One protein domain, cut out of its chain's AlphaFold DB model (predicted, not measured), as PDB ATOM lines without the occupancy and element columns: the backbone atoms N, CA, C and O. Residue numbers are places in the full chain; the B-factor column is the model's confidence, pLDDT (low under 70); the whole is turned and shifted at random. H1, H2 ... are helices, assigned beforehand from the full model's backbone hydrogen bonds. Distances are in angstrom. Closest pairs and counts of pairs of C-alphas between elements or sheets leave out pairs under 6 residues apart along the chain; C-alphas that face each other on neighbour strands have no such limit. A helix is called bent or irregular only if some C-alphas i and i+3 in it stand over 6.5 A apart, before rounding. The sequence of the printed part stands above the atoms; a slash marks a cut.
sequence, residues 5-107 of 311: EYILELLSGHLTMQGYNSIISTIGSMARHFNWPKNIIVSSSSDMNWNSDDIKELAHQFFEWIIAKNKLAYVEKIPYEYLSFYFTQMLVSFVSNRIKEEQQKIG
ATOM      1  N   GLU A   5     -24.604  36.255 -18.651       90.19
ATOM      2  CA  GLU A   5     -23.251  36.312 -19.225       90.19
ATOM      3  C   GLU A   5     -23.262  36.699 -20.716       90.19
ATOM      4  O   GLU A   5     -22.549  37.612 -21.126       90.19
ATOM      5  N   TYR A   6     -24.154  36.108 -21.518       91.38
ATOM      6  CA  TYR A   6     -24.240  36.397 -22.954       91.38
ATOM      7  C   TYR A   6     -24.971  37.706 -23.262       91.38
ATOM      8  O   TYR A   6     -24.735  38.312 -24.306       91.38
ATOM      9  N   ILE A   7     -25.837  38.173 -22.358       87.25
ATOM     10  CA  ILE A   7     -26.420  39.516 -22.467       87.25
ATOM     11  C   ILE A   7     -25.323  40.567 -22.251       87.25
ATOM     12  O   ILE A   7     -25.264  41.541 -22.997       87.25
ATOM     13  N   LEU A   8     -24.425  40.369 -21.281       86.75
ATOM     14  CA  LEU A   8     -23.281  41.263 -21.066       86.75
ATOM     15  C   LEU A   8     -22.296  41.246 -22.245       86.75
ATOM     16  O   LEU A   8     -21.805  42.303 -22.643       86.75
ATOM     17  N   GLU A   9     -22.049  40.084 -22.856       88.62
ATOM     18  CA  GLU A   9     -21.266  39.996 -24.099       88.62
ATOM     19  C   GLU A   9     -21.898  40.822 -25.229       88.62
ATOM     20  O   GLU A   9     -21.204  41.605 -25.881       88.62
ATOM     21  N   LEU A  10     -23.221  40.717 -25.416       86.12
ATOM     22  CA  LEU A  10     -23.958  41.521 -26.395       86.12
ATOM     23  C   LEU A  10     -23.820  43.025 -26.108       86.12
ATOM     24  O   LEU A  10     -23.545  43.800 -27.021       86.12
ATOM     25  N   LEU A  11     -23.973  43.436 -24.845       83.38
ATOM     26  CA  LEU A  11     -23.866  44.839 -24.421       83.38
ATOM     27  C   LEU A  11     -22.455  45.408 -24.602       83.38
ATOM     28  O   LEU A  11     -22.308  46.586 -24.915       83.38
ATOM     29  N   SER A  12     -21.425  44.579 -24.438       83.50
ATOM     30  CA  SER A  12     -20.030  44.982 -24.652       83.50
ATOM     31  C   SER A  12     -19.631  45.053 -26.132       83.50
ATOM     32  O   SER A  12     -18.494  45.407 -26.444       83.50
ATOM     33  N   GLY A  13     -20.540  44.706 -27.052       83.12
ATOM     34  CA  GLY A  13     -20.284  44.673 -28.493       83.12
ATOM     35  C   GLY A  13     -19.427  43.489 -28.954       83.12
ATOM     36  O   GLY A  13     -19.058  43.432 -30.124       83.12
ATOM     37  N   HIS A  14     -19.122  42.542 -28.064       86.56
ATOM     38  CA  HIS A  14     -18.259  41.388 -28.330       86.56
ATOM     39  C   HIS A  14     -19.021  40.081 -28.089       86.56
ATOM     40  O   HIS A  14     -18.642  39.264 -27.252       86.56
ATOM     41  N   LEU A  15     -20.120  39.884 -28.823       88.31
ATOM     42  CA  LEU A  15     -20.923  38.670 -28.710       88.31
ATOM     43  C   LEU A  15     -20.167  37.463 -29.275       88.31
ATOM     44  O   LEU A  15     -19.866  37.407 -30.470       88.31
ATOM     45  N   THR A  16     -19.886  36.472 -28.429       92.00
ATOM     46  CA  THR A  16     -19.257  35.231 -28.888       92.00
ATOM     47  C   THR A  16     -20.233  34.396 -29.718       92.00
ATOM     48  O   THR A  16     -21.450  34.460 -29.545       92.00
ATOM     49  N   MET A  17     -19.707  33.530 -30.590       91.88
ATOM     50  CA  MET A  17     -20.542  32.592 -31.358       91.88
ATOM     51  C   MET A  17     -21.368  31.676 -30.437       91.88
ATOM     52  O   MET A  17     -22.510  31.332 -30.739       91.88
ATOM     53  N   GLN A  18     -20.808  31.303 -29.282       92.44
ATOM     54  CA  GLN A  18     -21.516  30.529 -28.268       92.44
ATOM     55  C   GLN A  18     -22.677  31.327 -27.657       92.44
ATOM     56  O   GLN A  18     -23.790  30.802 -27.567       92.44
ATOM     57  N   GLY A  19     -22.440  32.589 -27.288       90.75
ATOM     58  CA  GLY A  19     -23.475  33.478 -26.767       90.75
ATOM     59  C   GLY A  19     -24.591  33.726 -27.780       90.75
ATOM     60  O   GLY A  19     -25.767  33.559 -27.454       90.75
ATOM     61  N   TYR A  20     -24.234  34.000 -29.035       93.12
ATOM     62  CA  TYR A  20     -25.173  34.151 -30.148       93.12
ATOM     63  C   TYR A  20     -26.071  32.918 -30.327       93.12
ATOM     64  O   TYR A  20     -27.300  33.028 -30.295       93.12
ATOM     65  N   ASN A  21     -25.478  31.724 -30.405       93.06
ATOM     66  CA  ASN A  21     -26.232  30.476 -30.538       93.06
ATOM     67  C   ASN A  21     -27.143  30.211 -29.329       93.06
ATOM     68  O   ASN A  21     -28.259  29.709 -29.490       93.06
ATOM     69  N   SER A  22     -26.707  30.571 -28.117       93.88
ATOM     70  CA  SER A  22     -27.534  30.459 -26.912       93.88
ATOM     71  C   SER A  22     -28.737  31.406 -26.945       93.88
ATOM     72  O   SER A  22     -29.836  31.013 -26.537       93.88
ATOM     73  N   ILE A  23     -28.555  32.642 -27.422       93.19
ATOM     74  CA  ILE A  23     -29.639  33.625 -27.563       93.19
ATOM     75  C   ILE A  23     -30.656  33.131 -28.596       93.19
ATOM     76  O   ILE A  23     -31.840  33.038 -28.276       93.19
ATOM     77  N   ILE A  24     -30.202  32.707 -29.778       94.12
ATOM     78  CA  ILE A  24     -31.061  32.139 -30.832       94.12
ATOM     79  C   ILE A  24     -31.832  30.928 -30.329       94.12
ATOM     80  O   ILE A  24     -33.041  30.836 -30.528       94.12
ATOM     81  N   SER A  25     -31.160  30.004 -29.640       92.56
ATOM     82  CA  SER A  25     -31.808  28.804 -29.103       92.56
ATOM     83  C   SER A  25     -32.905  29.162 -28.099       92.56
ATOM     84  O   SER A  25     -33.973  28.547 -28.093       92.56
ATOM     85  N   THR A  26     -32.672  30.192 -27.282       93.38
ATOM     86  CA  THR A  26     -33.659  30.697 -26.320       93.38
ATOM     87  C   THR A  26     -34.851  31.336 -27.032       93.38
ATOM     88  O   THR A  26     -35.990  31.003 -26.706       93.38
ATOM     89  N   ILE A  27     -34.610  32.180 -28.041       93.12
ATOM     90  CA  ILE A  27     -35.664  32.785 -28.873       93.12
ATOM     91  C   ILE A  27     -36.485  31.693 -29.565       93.12
ATOM     92  O   ILE A  27     -37.710  31.695 -29.471       93.12
ATOM     93  N   GLY A  28     -35.832  30.705 -30.179       91.69
ATOM     94  CA  GLY A  28     -36.499  29.581 -30.837       91.69
ATOM     95  C   GLY A  28     -37.292  28.687 -29.892       91.69
ATOM     96  O   GLY A  28     -38.336  28.159 -30.273       91.69
ATOM     97  N   SER A  29     -36.838  28.516 -28.652       91.81
ATOM     98  CA  SER A  29     -37.616  27.822 -27.623       91.81
ATOM     99  C   SER A  29     -38.864  28.618 -27.238       91.81
ATOM    100  O   SER A  29     -39.949  28.040 -27.174       91.81
ATOM    101  N   MET A  30     -38.740  29.935 -27.048       90.38
ATOM    102  CA  MET A  30     -39.870  30.805 -26.710       90.38
ATOM    103  C   MET A  30     -40.897  30.888 -27.842       90.38
ATOM    104  O   MET A  30     -42.084  30.717 -27.580       90.38
ATOM    105  N   ALA A  31     -40.453  31.066 -29.087       88.62
ATOM    106  CA  ALA A  31     -41.332  31.126 -30.253       88.62
ATOM    107  C   ALA A  31     -42.211  29.873 -30.372       88.62
ATOM    108  O   ALA A  31     -43.421  29.979 -30.568       88.62
ATOM    109  N   ARG A  32     -41.623  28.686 -30.163       88.50
ATOM    110  CA  ARG A  32     -42.358  27.412 -30.177       88.50
ATOM    111  C   ARG A  32     -43.251  27.235 -28.953       88.50
ATOM    112  O   ARG A  32     -44.382  26.789 -29.091       88.50
ATOM    113  N   HIS A  33     -42.768  27.589 -27.762       88.44
ATOM    114  CA  HIS A  33     -43.528  27.427 -26.520       88.44
ATOM    115  C   HIS A  33     -44.782  28.310 -26.478       88.44
ATOM    116  O   HIS A  33     -45.841  27.853 -26.056       88.44
ATOM    117  N   PHE A  34     -44.672  29.556 -26.941       84.94
ATOM    118  CA  PHE A  34     -45.778  30.517 -26.981       84.94
ATOM    119  C   PHE A  34     -46.547  30.513 -28.307       84.94
ATOM    120  O   PHE A  34     -47.439  31.339 -28.487       84.94
ATOM    121  N   ASN A  35     -46.208  29.598 -29.220       83.00
ATOM    122  CA  ASN A  35     -46.826  29.453 -30.534       83.00
ATOM    123  C   ASN A  35     -46.919  30.784 -31.304       83.00
ATOM    124  O   ASN A  35     -47.984  31.171 -31.790       83.00
ATOM    125  N   TRP A  36     -45.808  31.526 -31.354       85.94
ATOM    126  CA  TRP A  36     -45.768  32.815 -32.040       85.94
ATOM    127  C   TRP A  36     -46.017  32.637 -33.540       85.94
ATOM    128  O   TRP A  36     -45.449  31.720 -34.141       85.94
ATOM    129  N   PRO A  37     -46.844  33.502 -34.153       79.75
ATOM    130  CA  PRO A  37     -47.143  33.387 -35.567       79.75
ATOM    131  C   PRO A  37     -45.922  33.819 -36.381       79.75
ATOM    132  O   PRO A  37     -45.252  34.787 -36.034       79.75
ATOM    133  N   LYS A  38     -45.611  33.088 -37.455       79.88
ATOM    134  CA  LYS A  38     -44.405  33.326 -38.259       79.88
ATOM    135  C   LYS A  38     -44.469  34.611 -39.085       79.88
ATOM    136  O   LYS A  38     -43.443  35.216 -39.340       79.88
ATOM    137  N   ASN A  39     -45.661  35.095 -39.421       74.88
ATOM    138  CA  ASN A  39     -45.834  36.349 -40.164       74.88
ATOM    139  C   ASN A  39     -45.272  37.602 -39.454       74.88
ATOM    140  O   ASN A  39     -45.241  38.668 -40.051       74.88
ATOM    141  N   ILE A  40     -44.819  37.491 -38.198       78.31
ATOM    142  CA  ILE A  40     -44.108  38.566 -37.487       78.31
ATOM    143  C   ILE A  40     -42.712  38.848 -38.051       78.31
ATOM    144  O   ILE A  40     -42.149  39.895 -37.730       78.31
ATOM    145  N   ILE A  41     -42.145  37.909 -38.817       77.50
ATOM    146  CA  ILE A  41     -40.911  38.111 -39.570       77.50
ATOM    147  C   ILE A  41     -41.237  38.389 -41.035       77.50
ATOM    148  O   ILE A  41     -42.180  37.847 -41.608       77.50
ATOM    149  N   VAL A  42     -40.407  39.226 -41.645       65.00
ATOM    150  CA  VAL A  42     -40.384  39.450 -43.091       65.00
ATOM    151  C   VAL A  42     -39.735  38.224 -43.739       65.00
ATOM    152  O   VAL A  42     -38.534  38.206 -43.976       65.00
ATOM    153  N   SER A  43     -40.505  37.154 -43.941       55.56
ATOM    154  CA  SER A  43     -40.038  35.950 -44.638       55.56
ATOM    155  C   SER A  43     -40.898  35.678 -45.865       55.56
ATOM    156  O   SER A  43     -42.119  35.626 -45.743       55.56
ATOM    157  N   SER A  44     -40.260  35.408 -47.004       50.66
ATOM    158  CA  SER A  44     -40.898  34.989 -48.262       50.66
ATOM    159  C   SER A  44     -41.463  33.560 -48.230       50.66
ATOM    160  O   SER A  44     -42.082  33.108 -49.187       50.66
ATOM    161  N   SER A  45     -41.267  32.812 -47.138       54.72
ATOM    162  CA  SER A  45     -41.733  31.426 -47.046       54.72
ATOM    163  C   SER A  45     -43.179  31.328 -46.545       54.72
ATOM    164  O   SER A  45     -43.507  31.858 -45.482       54.72
ATOM    165  N   SER A  46     -43.996  30.539 -47.239       56.50
ATOM    166  CA  SER A  46     -45.381  30.201 -46.877       56.50
ATOM    167  C   SER A  46     -45.510  29.117 -45.792       56.50
ATOM    168  O   SER A  46     -46.617  28.807 -45.345       56.50
ATOM    169  N   ASP A  47     -44.391  28.546 -45.335       62.19
ATOM    170  CA  ASP A  47     -44.366  27.494 -44.319       62.19
ATOM    171  C   ASP A  47     -44.755  28.014 -42.935       62.19
ATOM    172  O   ASP A  47     -44.071  28.862 -42.375       62.19
ATOM    173  N   MET A  48     -45.773  27.411 -42.317       66.31
ATOM    174  CA  MET A  48     -46.255  27.780 -40.975       66.31
ATOM    175  C   MET A  48     -45.309  27.379 -39.826       66.31
ATOM    176  O   MET A  48     -45.512  27.798 -38.686       66.31
ATOM    177  N   ASN A  49     -44.284  26.567 -40.099       75.81
ATOM    178  CA  ASN A  49     -43.356  26.058 -39.088       75.81
ATOM    179  C   ASN A  49     -42.078  26.903 -39.009       75.81
ATOM    180  O   ASN A  49     -41.500  27.270 -40.028       75.81
ATOM    181  N   TRP A  50     -41.597  27.136 -37.783       82.88
ATOM    182  CA  TRP A  50     -40.334  27.830 -37.516       82.88
ATOM    183  C   TRP A  50     -39.118  26.961 -37.864       82.88
ATOM    184  O   TRP A  50     -38.807  26.002 -37.138       82.88
ATOM    185  N   ASN A  51     -38.393  27.324 -38.921       86.31
ATOM    186  CA  ASN A  51     -37.091  26.745 -39.258       86.31
ATOM    187  C   ASN A  51     -35.940  27.498 -38.543       86.31
ATOM    188  O   ASN A  51     -36.160  28.422 -37.757       86.31
ATOM    189  N   SER A  52     -34.693  27.059 -38.735       85.38
ATOM    190  CA  SER A  52     -33.537  27.693 -38.082       85.38
ATOM    191  C   SER A  52     -33.246  29.104 -38.582       85.38
ATOM    192  O   SER A  52     -32.754  29.920 -37.805       85.38
ATOM    193  N   ASP A  53     -33.515  29.380 -39.852       87.62
ATOM    194  CA  ASP A  53     -33.216  30.666 -40.476       87.62
ATOM    195  C   ASP A  53     -34.285  31.705 -40.125       87.62
ATOM    196  O   ASP A  53     -33.936  32.827 -39.779       87.62
ATOM    197  N   ASP A  54     -35.548  31.294 -40.007       87.69
ATOM    198  CA  ASP A  54     -36.651  32.098 -39.474       87.69
ATOM    199  C   ASP A  54     -36.347  32.596 -38.051       87.69
ATOM    200  O   ASP A  54     -36.606  33.745 -37.697       87.69
ATOM    201  N   ILE A  55     -35.780  31.727 -37.205       90.50
ATOM    202  CA  ILE A  55     -35.419  32.092 -35.828       90.50
ATOM    203  C   ILE A  55     -34.219  33.043 -35.794       90.50
ATOM    204  O   ILE A  55     -34.180  33.928 -34.935       90.50
ATOM    205  N   LYS A  56     -33.253  32.891 -36.709       91.56
ATOM    206  CA  LYS A  56     -32.152  33.858 -36.854       91.56
ATOM    207  C   LYS A  56     -32.689  35.210 -37.300       91.56
ATOM    208  O   LYS A  56     -32.325  36.216 -36.702       91.56
ATOM    209  N   GLU A  57     -33.588  35.222 -38.276       90.50
ATOM    210  CA  GLU A  57     -34.212  36.441 -38.782       90.50
ATOM    211  C   GLU A  57     -34.984  37.166 -37.674       90.50
ATOM    212  O   GLU A  57     -34.753  38.348 -37.418       90.50
ATOM    213  N   LEU A  58     -35.803  36.438 -36.906       90.81
ATOM    214  CA  LEU A  58     -36.488  36.990 -35.735       90.81
ATOM    215  C   LEU A  58     -35.501  37.600 -34.725       90.81
ATOM    216  O   LEU A  58     -35.756  38.674 -34.175       90.81
ATOM    217  N   ALA A  59     -34.379  36.921 -34.469       92.00
ATOM    218  CA  ALA A  59     -33.348  37.401 -33.556       92.00
ATOM    219  C   ALA A  59     -32.650  38.667 -34.079       92.00
ATOM    220  O   ALA A  59     -32.432  39.602 -33.309       92.00
ATOM    221  N   HIS A  60     -32.343  38.731 -35.374       91.56
ATOM    222  CA  HIS A  60     -31.725  39.897 -36.005       91.56
ATOM    223  C   HIS A  60     -32.645  41.114 -35.984       91.56
ATOM    224  O   HIS A  60     -32.228  42.179 -35.527       91.56
ATOM    225  N   GLN A  61     -33.912  40.950 -36.371       90.62
ATOM    226  CA  GLN A  61     -34.895  42.035 -36.315       90.62
ATOM    227  C   GLN A  61     -35.123  42.527 -34.884       90.62
ATOM    228  O   GLN A  61     -35.318  43.721 -34.650       90.62
ATOM    229  N   PHE A  62     -35.072  41.619 -33.906       91.81
ATOM    230  CA  PHE A  62     -35.102  41.991 -32.499       91.81
ATOM    231  C   PHE A  62     -33.882  42.838 -32.111       91.81
ATOM    232  O   PHE A  62     -34.054  43.891 -31.496       91.81
ATOM    233  N   PHE A  63     -32.665  42.434 -32.486       90.31
ATOM    234  CA  PHE A  63     -31.456  43.216 -32.204       90.31
ATOM    235  C   PHE A  63     -31.499  44.600 -32.850       90.31
ATOM    236  O   PHE A  63     -31.250  45.597 -32.168       90.31
ATOM    237  N   GLU A  64     -31.883  44.676 -34.123       89.62
ATOM    238  CA  GLU A  64     -32.050  45.942 -34.834       89.62
ATOM    239  C   GLU A  64     -33.061  46.847 -34.118       89.62
ATOM    240  O   GLU A  64     -32.779  48.018 -33.858       89.62
ATOM    241  N   TRP A  65     -34.207  46.298 -33.703       89.75
ATOM    242  CA  TRP A  65     -35.232  47.048 -32.978       89.75
ATOM    243  C   TRP A  65     -34.738  47.585 -31.632       89.75
ATOM    244  O   TRP A  65     -35.003  48.745 -31.298       89.75
ATOM    245  N   ILE A  66     -34.019  46.773 -30.852       87.62
ATOM    246  CA  ILE A  66     -33.455  47.203 -29.567       87.62
ATOM    247  C   ILE A  66     -32.477  48.368 -29.787       87.62
ATOM    248  O   ILE A  66     -32.548  49.361 -29.049       87.62
ATOM    249  N   ILE A  67     -31.601  48.270 -30.792       85.88
ATOM    250  CA  ILE A  67     -30.612  49.305 -31.127       85.88
ATOM    251  C   ILE A  67     -31.325  50.579 -31.597       85.88
ATOM    252  O   ILE A  67     -31.123  51.647 -31.017       85.88
ATOM    253  N   ALA A  68     -32.226  50.472 -32.574       86.31
ATOM    254  CA  ALA A  68     -32.947  51.606 -33.154       86.31
ATOM    255  C   ALA A  68     -33.819  52.348 -32.128       86.31
ATOM    256  O   ALA A  68     -33.961  53.571 -32.181       86.31
ATOM    257  N   LYS A  69     -34.408  51.627 -31.166       85.00
ATOM    258  CA  LYS A  69     -35.205  52.214 -30.075       85.00
ATOM    259  C   LYS A  69     -34.373  52.600 -28.852       85.00
ATOM    260  O   LYS A  69     -34.957  53.012 -27.848       85.00
ATOM    261  N   ASN A  70     -33.048  52.458 -28.920       83.62
ATOM    262  CA  ASN A  70     -32.109  52.732 -27.836       83.62
ATOM    263  C   ASN A  70     -32.519  52.066 -26.503       83.62
ATOM    264  O   ASN A  70     -32.416  52.655 -25.424       83.62
ATOM    265  N   LYS A  71     -33.040  50.831 -26.569       82.12
ATOM    266  CA  LYS A  71     -33.560  50.100 -25.395       82.12
ATOM    267  C   LYS A  71     -32.456  49.685 -24.420       82.12
ATOM    268  O   LYS A  71     -32.759  49.406 -23.263       82.12
ATOM    269  N   LEU A  72     -31.197  49.686 -24.867       79.81
ATOM    270  CA  LEU A  72     -30.034  49.307 -24.059       79.81
ATOM    271  C   LEU A  72     -29.476  50.448 -23.193       79.81
ATOM    272  O   LEU A  72     -28.704  50.177 -22.281       79.81
ATOM    273  N   ALA A  73     -29.901  51.701 -23.404       76.69
ATOM    274  CA  ALA A  73     -29.310  52.887 -22.763       76.69
ATOM    275  C   ALA A  73     -29.297  52.872 -21.224       76.69
ATOM    276  O   ALA A  73     -28.477  53.540 -20.602       76.69
ATOM    277  N   TYR A  74     -30.222  52.143 -20.595       75.88
ATOM    278  CA  TYR A  74     -30.338  52.061 -19.134       75.88
ATOM    279  C   TYR A  74     -30.075  50.662 -18.588       75.88
ATOM    280  O   TYR A  74     -30.308  50.423 -17.404       75.88
ATOM    281  N   VAL A  75     -29.599  49.740 -19.425       76.19
ATOM    282  CA  VAL A  75     -29.398  48.347 -19.019       76.19
ATOM    283  C   VAL A  75     -28.288  48.222 -17.976       76.19
ATOM    284  O   VAL A  75     -28.405  47.411 -17.067       76.19
ATOM    285  N   GLU A  76     -27.296  49.113 -17.999       73.19
ATOM    286  CA  GLU A  76     -26.244  49.203 -16.973       73.19
ATOM    287  C   GLU A  76     -26.774  49.549 -15.569       73.19
ATOM    288  O   GLU A  76     -26.109  49.283 -14.571       73.19
ATOM    289  N   LYS A  77     -27.974  50.138 -15.465       80.69
ATOM    290  CA  LYS A  77     -28.613  50.463 -14.178       80.69
ATOM    291  C   LYS A  77     -29.412  49.293 -13.600       80.69
ATOM    292  O   LYS A  77     -29.951  49.411 -12.500       80.69
ATOM    293  N   ILE A  78     -29.547  48.202 -14.350       82.69
ATOM    294  CA  ILE A  78     -30.334  47.035 -13.958       82.69
ATOM    295  C   ILE A  78     -29.439  46.112 -13.124       82.69
ATOM    296  O   ILE A  78     -28.339  45.780 -13.567       82.69
ATOM    297  N   PRO A  79     -29.878  45.662 -11.934       87.19
ATOM    298  CA  PRO A  79     -29.110  44.688 -11.171       87.19
ATOM    299  C   PRO A  79     -28.953  43.386 -11.963       87.19
ATOM    300  O   PRO A  79     -29.897  42.943 -12.620       87.19
ATOM    301  N   TYR A  80     -27.778  42.762 -11.859       86.06
ATOM    302  CA  TYR A  80     -27.397  41.575 -12.636       86.06
ATOM    303  C   TYR A  80     -28.467  40.468 -12.621       86.06
ATOM    304  O   TYR A  80     -28.831  39.942 -13.667       86.06
ATOM    305  N   GLU A  81     -29.052  40.197 -11.453       86.56
ATOM    306  CA  GLU A  81     -30.088  39.173 -11.238       86.56
ATOM    307  C   GLU A  81     -31.378  39.410 -12.041       86.56
ATOM    308  O   GLU A  81     -32.114  38.471 -12.340       86.56
ATOM    309  N   TYR A  82     -31.669  40.659 -12.416       87.69
ATOM    310  CA  TYR A  82     -32.858  41.014 -13.193       87.69
ATOM    311  C   TYR A  82     -32.574  41.151 -14.690       87.69
ATOM    312  O   TYR A  82     -33.513  41.316 -15.474       87.69
ATOM    313  N   LEU A  83     -31.311  41.073 -15.115       85.94
ATOM    314  CA  LEU A  83     -30.907  41.334 -16.494       85.94
ATOM    315  C   LEU A  83     -31.619  40.400 -17.484       85.94
ATOM    316  O   LEU A  83     -32.198  40.866 -18.468       85.94
ATOM    317  N   SER A  84     -31.662  39.100 -17.180       88.44
ATOM    318  CA  SER A  84     -32.363  38.104 -18.000       88.44
ATOM    319  C   SER A  84     -33.864  38.373 -18.099       88.44
ATOM    320  O   SER A  84     -34.449  38.300 -19.187       88.44
ATOM    321  N   PHE A  85     -34.497  38.756 -16.987       87.88
ATOM    322  CA  PHE A  85     -35.916  39.097 -16.965       87.88
ATOM    323  C   PHE A  85     -36.214  40.310 -17.852       87.88
ATOM    324  O   PHE A  85     -37.095  40.239 -18.710       87.88
ATOM    325  N   TYR A  86     -35.456  41.400 -17.705       86.88
ATOM    326  CA  TYR A  86     -35.646  42.603 -18.517       86.88
ATOM    327  C   TYR A  86     -35.410  42.340 -20.003       86.88
ATOM    328  O   TYR A  86     -36.204  42.780 -20.833       86.88
ATOM    329  N   PHE A  87     -34.368  41.584 -20.345       88.00
ATOM    330  CA  PHE A  87     -34.087  41.229 -21.734       88.00
ATOM    331  C   PHE A  87     -35.213  40.377 -22.340       88.00
ATOM    332  O   PHE A  87     -35.658  40.619 -23.462       88.00
ATOM    333  N   THR A  88     -35.770  39.451 -21.552       88.88
ATOM    334  CA  THR A  88     -36.960  38.676 -21.933       88.88
ATOM    335  C   THR A  88     -38.176  39.582 -22.155       88.88
ATOM    336  O   THR A  88     -38.881  39.430 -23.151       88.88
ATOM    337  N   GLN A  89     -38.416  40.559 -21.273       86.75
ATOM    338  CA  GLN A  89     -39.509  41.530 -21.427       86.75
ATOM    339  C   GLN A  89     -39.356  42.381 -22.694       86.75
ATOM    340  O   GLN A  89     -40.348  42.658 -23.371       86.75
ATOM    341  N   MET A  90     -38.127  42.764 -23.058       87.62
ATOM    342  CA  MET A  90     -37.868  43.474 -24.314       87.62
ATOM    343  C   MET A  90     -38.263  42.628 -25.526       87.62
ATOM    344  O   MET A  90     -38.934  43.147 -26.417       87.62
ATOM    345  N   LEU A  91     -37.913  41.337 -25.540       89.81
ATOM    346  CA  LEU A  91     -38.302  40.424 -26.618       89.81
ATOM    347  C   LEU A  91     -39.821  40.265 -26.709       89.81
ATOM    348  O   LEU A  91     -40.393  40.379 -27.791       89.81
ATOM    349  N   VAL A  92     -40.491  40.048 -25.576       86.75
ATOM    350  CA  VAL A  92     -41.956  39.923 -25.540       86.75
ATOM    351  C   VAL A  92     -42.624  41.207 -26.039       86.75
ATOM    352  O   VAL A  92     -43.580  41.145 -26.811       86.75
ATOM    353  N   SER A  93     -42.102  42.377 -25.659       85.56
ATOM    354  CA  SER A  93     -42.594  43.665 -26.153       85.56
ATOM    355  C   SER A  93     -42.396  43.818 -27.662       85.56
ATOM    356  O   SER A  93     -43.314  44.269 -28.346       85.56
ATOM    357  N   PHE A  94     -41.235  43.425 -28.191       88.75
ATOM    358  CA  PHE A  94     -40.961  43.429 -29.628       88.75
ATOM    359  C   PHE A  94     -41.961  42.553 -30.392       88.75
ATOM    360  O   PHE A  94     -42.642  43.044 -31.292       88.75
ATOM    361  N   VAL A  95     -42.122  41.293 -29.978       86.75
ATOM    362  CA  VAL A  95     -43.042  40.347 -30.624       86.75
ATOM    363  C   VAL A  95     -44.486  40.831 -30.535       86.75
ATOM    364  O   VAL A  95     -45.206  40.800 -31.528       86.75
ATOM    365  N   SER A  96     -44.916  41.344 -29.381       80.44
ATOM    366  CA  SER A  96     -46.267  41.889 -29.222       80.44
ATOM    367  C   SER A  96     -46.532  43.067 -30.163       80.44
ATOM    368  O   SER A  96     -47.616  43.142 -30.745       80.44
ATOM    369  N   ASN A  97     -45.552  43.957 -30.354       82.31
ATOM    370  CA  ASN A  97     -45.676  45.061 -31.303       82.31
ATOM    371  C   ASN A  97     -45.779  44.548 -32.744       82.31
ATOM    372  O   ASN A  97     -46.671  44.989 -33.461       82.31
ATOM    373  N   ARG A  98     -44.949  43.575 -33.139       82.62
ATOM    374  CA  ARG A  98     -45.002  42.968 -34.480       82.62
ATOM    375  C   ARG A  98     -46.329  42.267 -34.756       82.62
ATOM    376  O   ARG A  98     -46.946  42.524 -35.780       82.62
ATOM    377  N   ILE A  99     -46.820  41.454 -33.817       76.75
ATOM    378  CA  ILE A  99     -48.139  40.809 -33.937       76.75
ATOM    379  C   ILE A  99     -49.228  41.865 -34.124       76.75
ATOM    380  O   ILE A  99     -50.122  41.690 -34.945       76.75
ATOM    381  N   LYS A 100     -49.158  42.967 -33.374       72.62
ATOM    382  CA  LYS A 100     -50.130  44.052 -33.487       72.62
ATOM    383  C   LYS A 100     -50.049  44.760 -34.840       72.62
ATOM    384  O   LYS A 100     -51.096  45.060 -35.401       72.62
ATOM    385  N   GLU A 101     -48.850  45.019 -35.353       72.94
ATOM    386  CA  GLU A 101     -48.639  45.602 -36.684       72.94
ATOM    387  C   GLU A 101     -49.221  44.698 -37.780       72.94
ATOM    388  O   GLU A 101     -49.988  45.173 -38.613       72.94
ATOM    389  N   GLU A 102     -48.951  43.392 -37.731       69.75
ATOM    390  CA  GLU A 102     -49.498  42.420 -38.687       69.75
ATOM    391  C   GLU A 102     -51.018  42.273 -38.574       69.75
ATOM    392  O   GLU A 102     -51.730  42.262 -39.577       69.75
ATOM    393  N   GLN A 103     -51.558  42.238 -37.355       63.56
ATOM    394  CA  GLN A 103     -53.007  42.241 -37.151       63.56
ATOM    395  C   GLN A 103     -53.646  43.510 -37.713       63.56
ATOM    396  O   GLN A 103     -54.691  43.422 -38.346       63.56
ATOM    397  N   GLN A 104     -53.014  44.673 -37.535       62.62
ATOM    398  CA  GLN A 104     -53.501  45.935 -38.090       62.62
ATOM    399  C   GLN A 104     -53.461  45.976 -39.619       62.62
ATOM    400  O   GLN A 104     -54.308  46.654 -40.197       62.62
ATOM    401  N   LYS A 105     -52.526  45.261 -40.262       63.41
ATOM    402  CA  LYS A 105     -52.534  45.074 -41.720       63.41
ATOM    403  C   LYS A 105     -53.739  44.241 -42.160       63.41
ATOM    404  O   LYS A 105     -54.410  44.617 -43.109       63.41
ATOM    405  N   ILE A 106     -54.036  43.147 -41.452       61.97
ATOM    406  CA  ILE A 106     -55.152  42.233 -41.769       61.97
ATOM    407  C   ILE A 106     -56.521  42.872 -41.479       61.97
ATOM    408  O   ILE A 106     -57.488  42.620 -42.198       61.97
ATOM    409  N   GLY A 107     -56.605  43.739 -40.465       67.25
ATOM    410  CA  GLY A 107     -57.800  44.507 -40.121       67.25
ATOM    411  C   GLY A 107     -58.116  44.476 -38.623       67.25
ATOM    412  O   GLY A 107     -57.238  44.592 -37.769       67.25
TER     413      GLY A 107
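What this domain is: This is residues 5 to 107 of the 311 residues of an uncharacterized protein of Prevotella ruminicola (UniProt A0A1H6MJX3). The long helix H4 runs along the longest dimension of the domain, H3 crosses it near its middle, and H2 crosses the first part of H3. The short helix H1 sits at one end, where H2 and H4 begin, and the long loop of residues 34 to 51 lies toward the opposite end. The printed part has 103 residues with four named helices, in the order H1, H2, H3, H4, and no named strand. The class is all helix, and the packing is mostly crossed: no touching pair is at a shallow tilt. The whole is compact, with a radius of gyration of the C-alphas of 14.1 A and spans of 39 by 28 by 22 A.

How they stand to each other: H1, residues 5 to 11, touches H2, residues 17 to 33, about perpendicular at 79 degrees; their closest C-alphas are those of Tyr 6 and Gly 19, 4.9 A apart. H2 touches H1 with residues 19 to 23 alone. H2 touches H3, residues 52 to 68, about perpendicular at 76 degrees, with the C-alphas of Gly 28 and Ile 55 closest at 5.7 A. H2 touches H3 with residues 23 to 28 alone, and H3 touches H2 with residues 55 to 59 alone. H3 touches H4, residues 80 to 106, with residues 62 to 66 alone, and H4 touches H3 with residues 90 to 94 alone; the closest C-alphas are those of Phe 62 and Phe 94, 6.7 A apart. The lines of H3 and H4 are about perpendicular at 78 degrees. H1 and H4 only just touch, with 3 pairs of C-alphas within 8 A, at a steep tilt of 61 degrees, the same way; the closest C-alphas are those of Ile 7 and Ser 84, at 7.6 A. H2 and H4 are near each other, while H1 and H3 are apart. Each O i to N i+4 pair is within hydrogen-bond range in H1, H2 and H3, and 21 of 23 are in H4.

Where its parts are: H1 begins at C-alpha 5 (-23.251, 36.312, -19.225). H2 measures 24.1 A from first to last C-alpha, and H3 measures 24.4 A, beginning at C-alpha 52 (-33.537, 27.693, -38.082). H4 measures 40.2 A and ends at C-alpha 106 (-55.152, 42.233, -41.769). H4 is irregular, with C-alphas 81 and 84 at 7.2 A, and its line is a rough one.

The domain as a whole: The two C-alphas farthest apart are those of Ser 46 and Lys 77, at 42.0 A. The printed part has no cut. The link from H1 to H2 is tight, while those from H2 to H3, 18 residues, and from H3 to H4, 11 residues, are long. The mean pLDDT of the printed part is 83.2, and residues 42 to 48 and 102 to 107 are under 70.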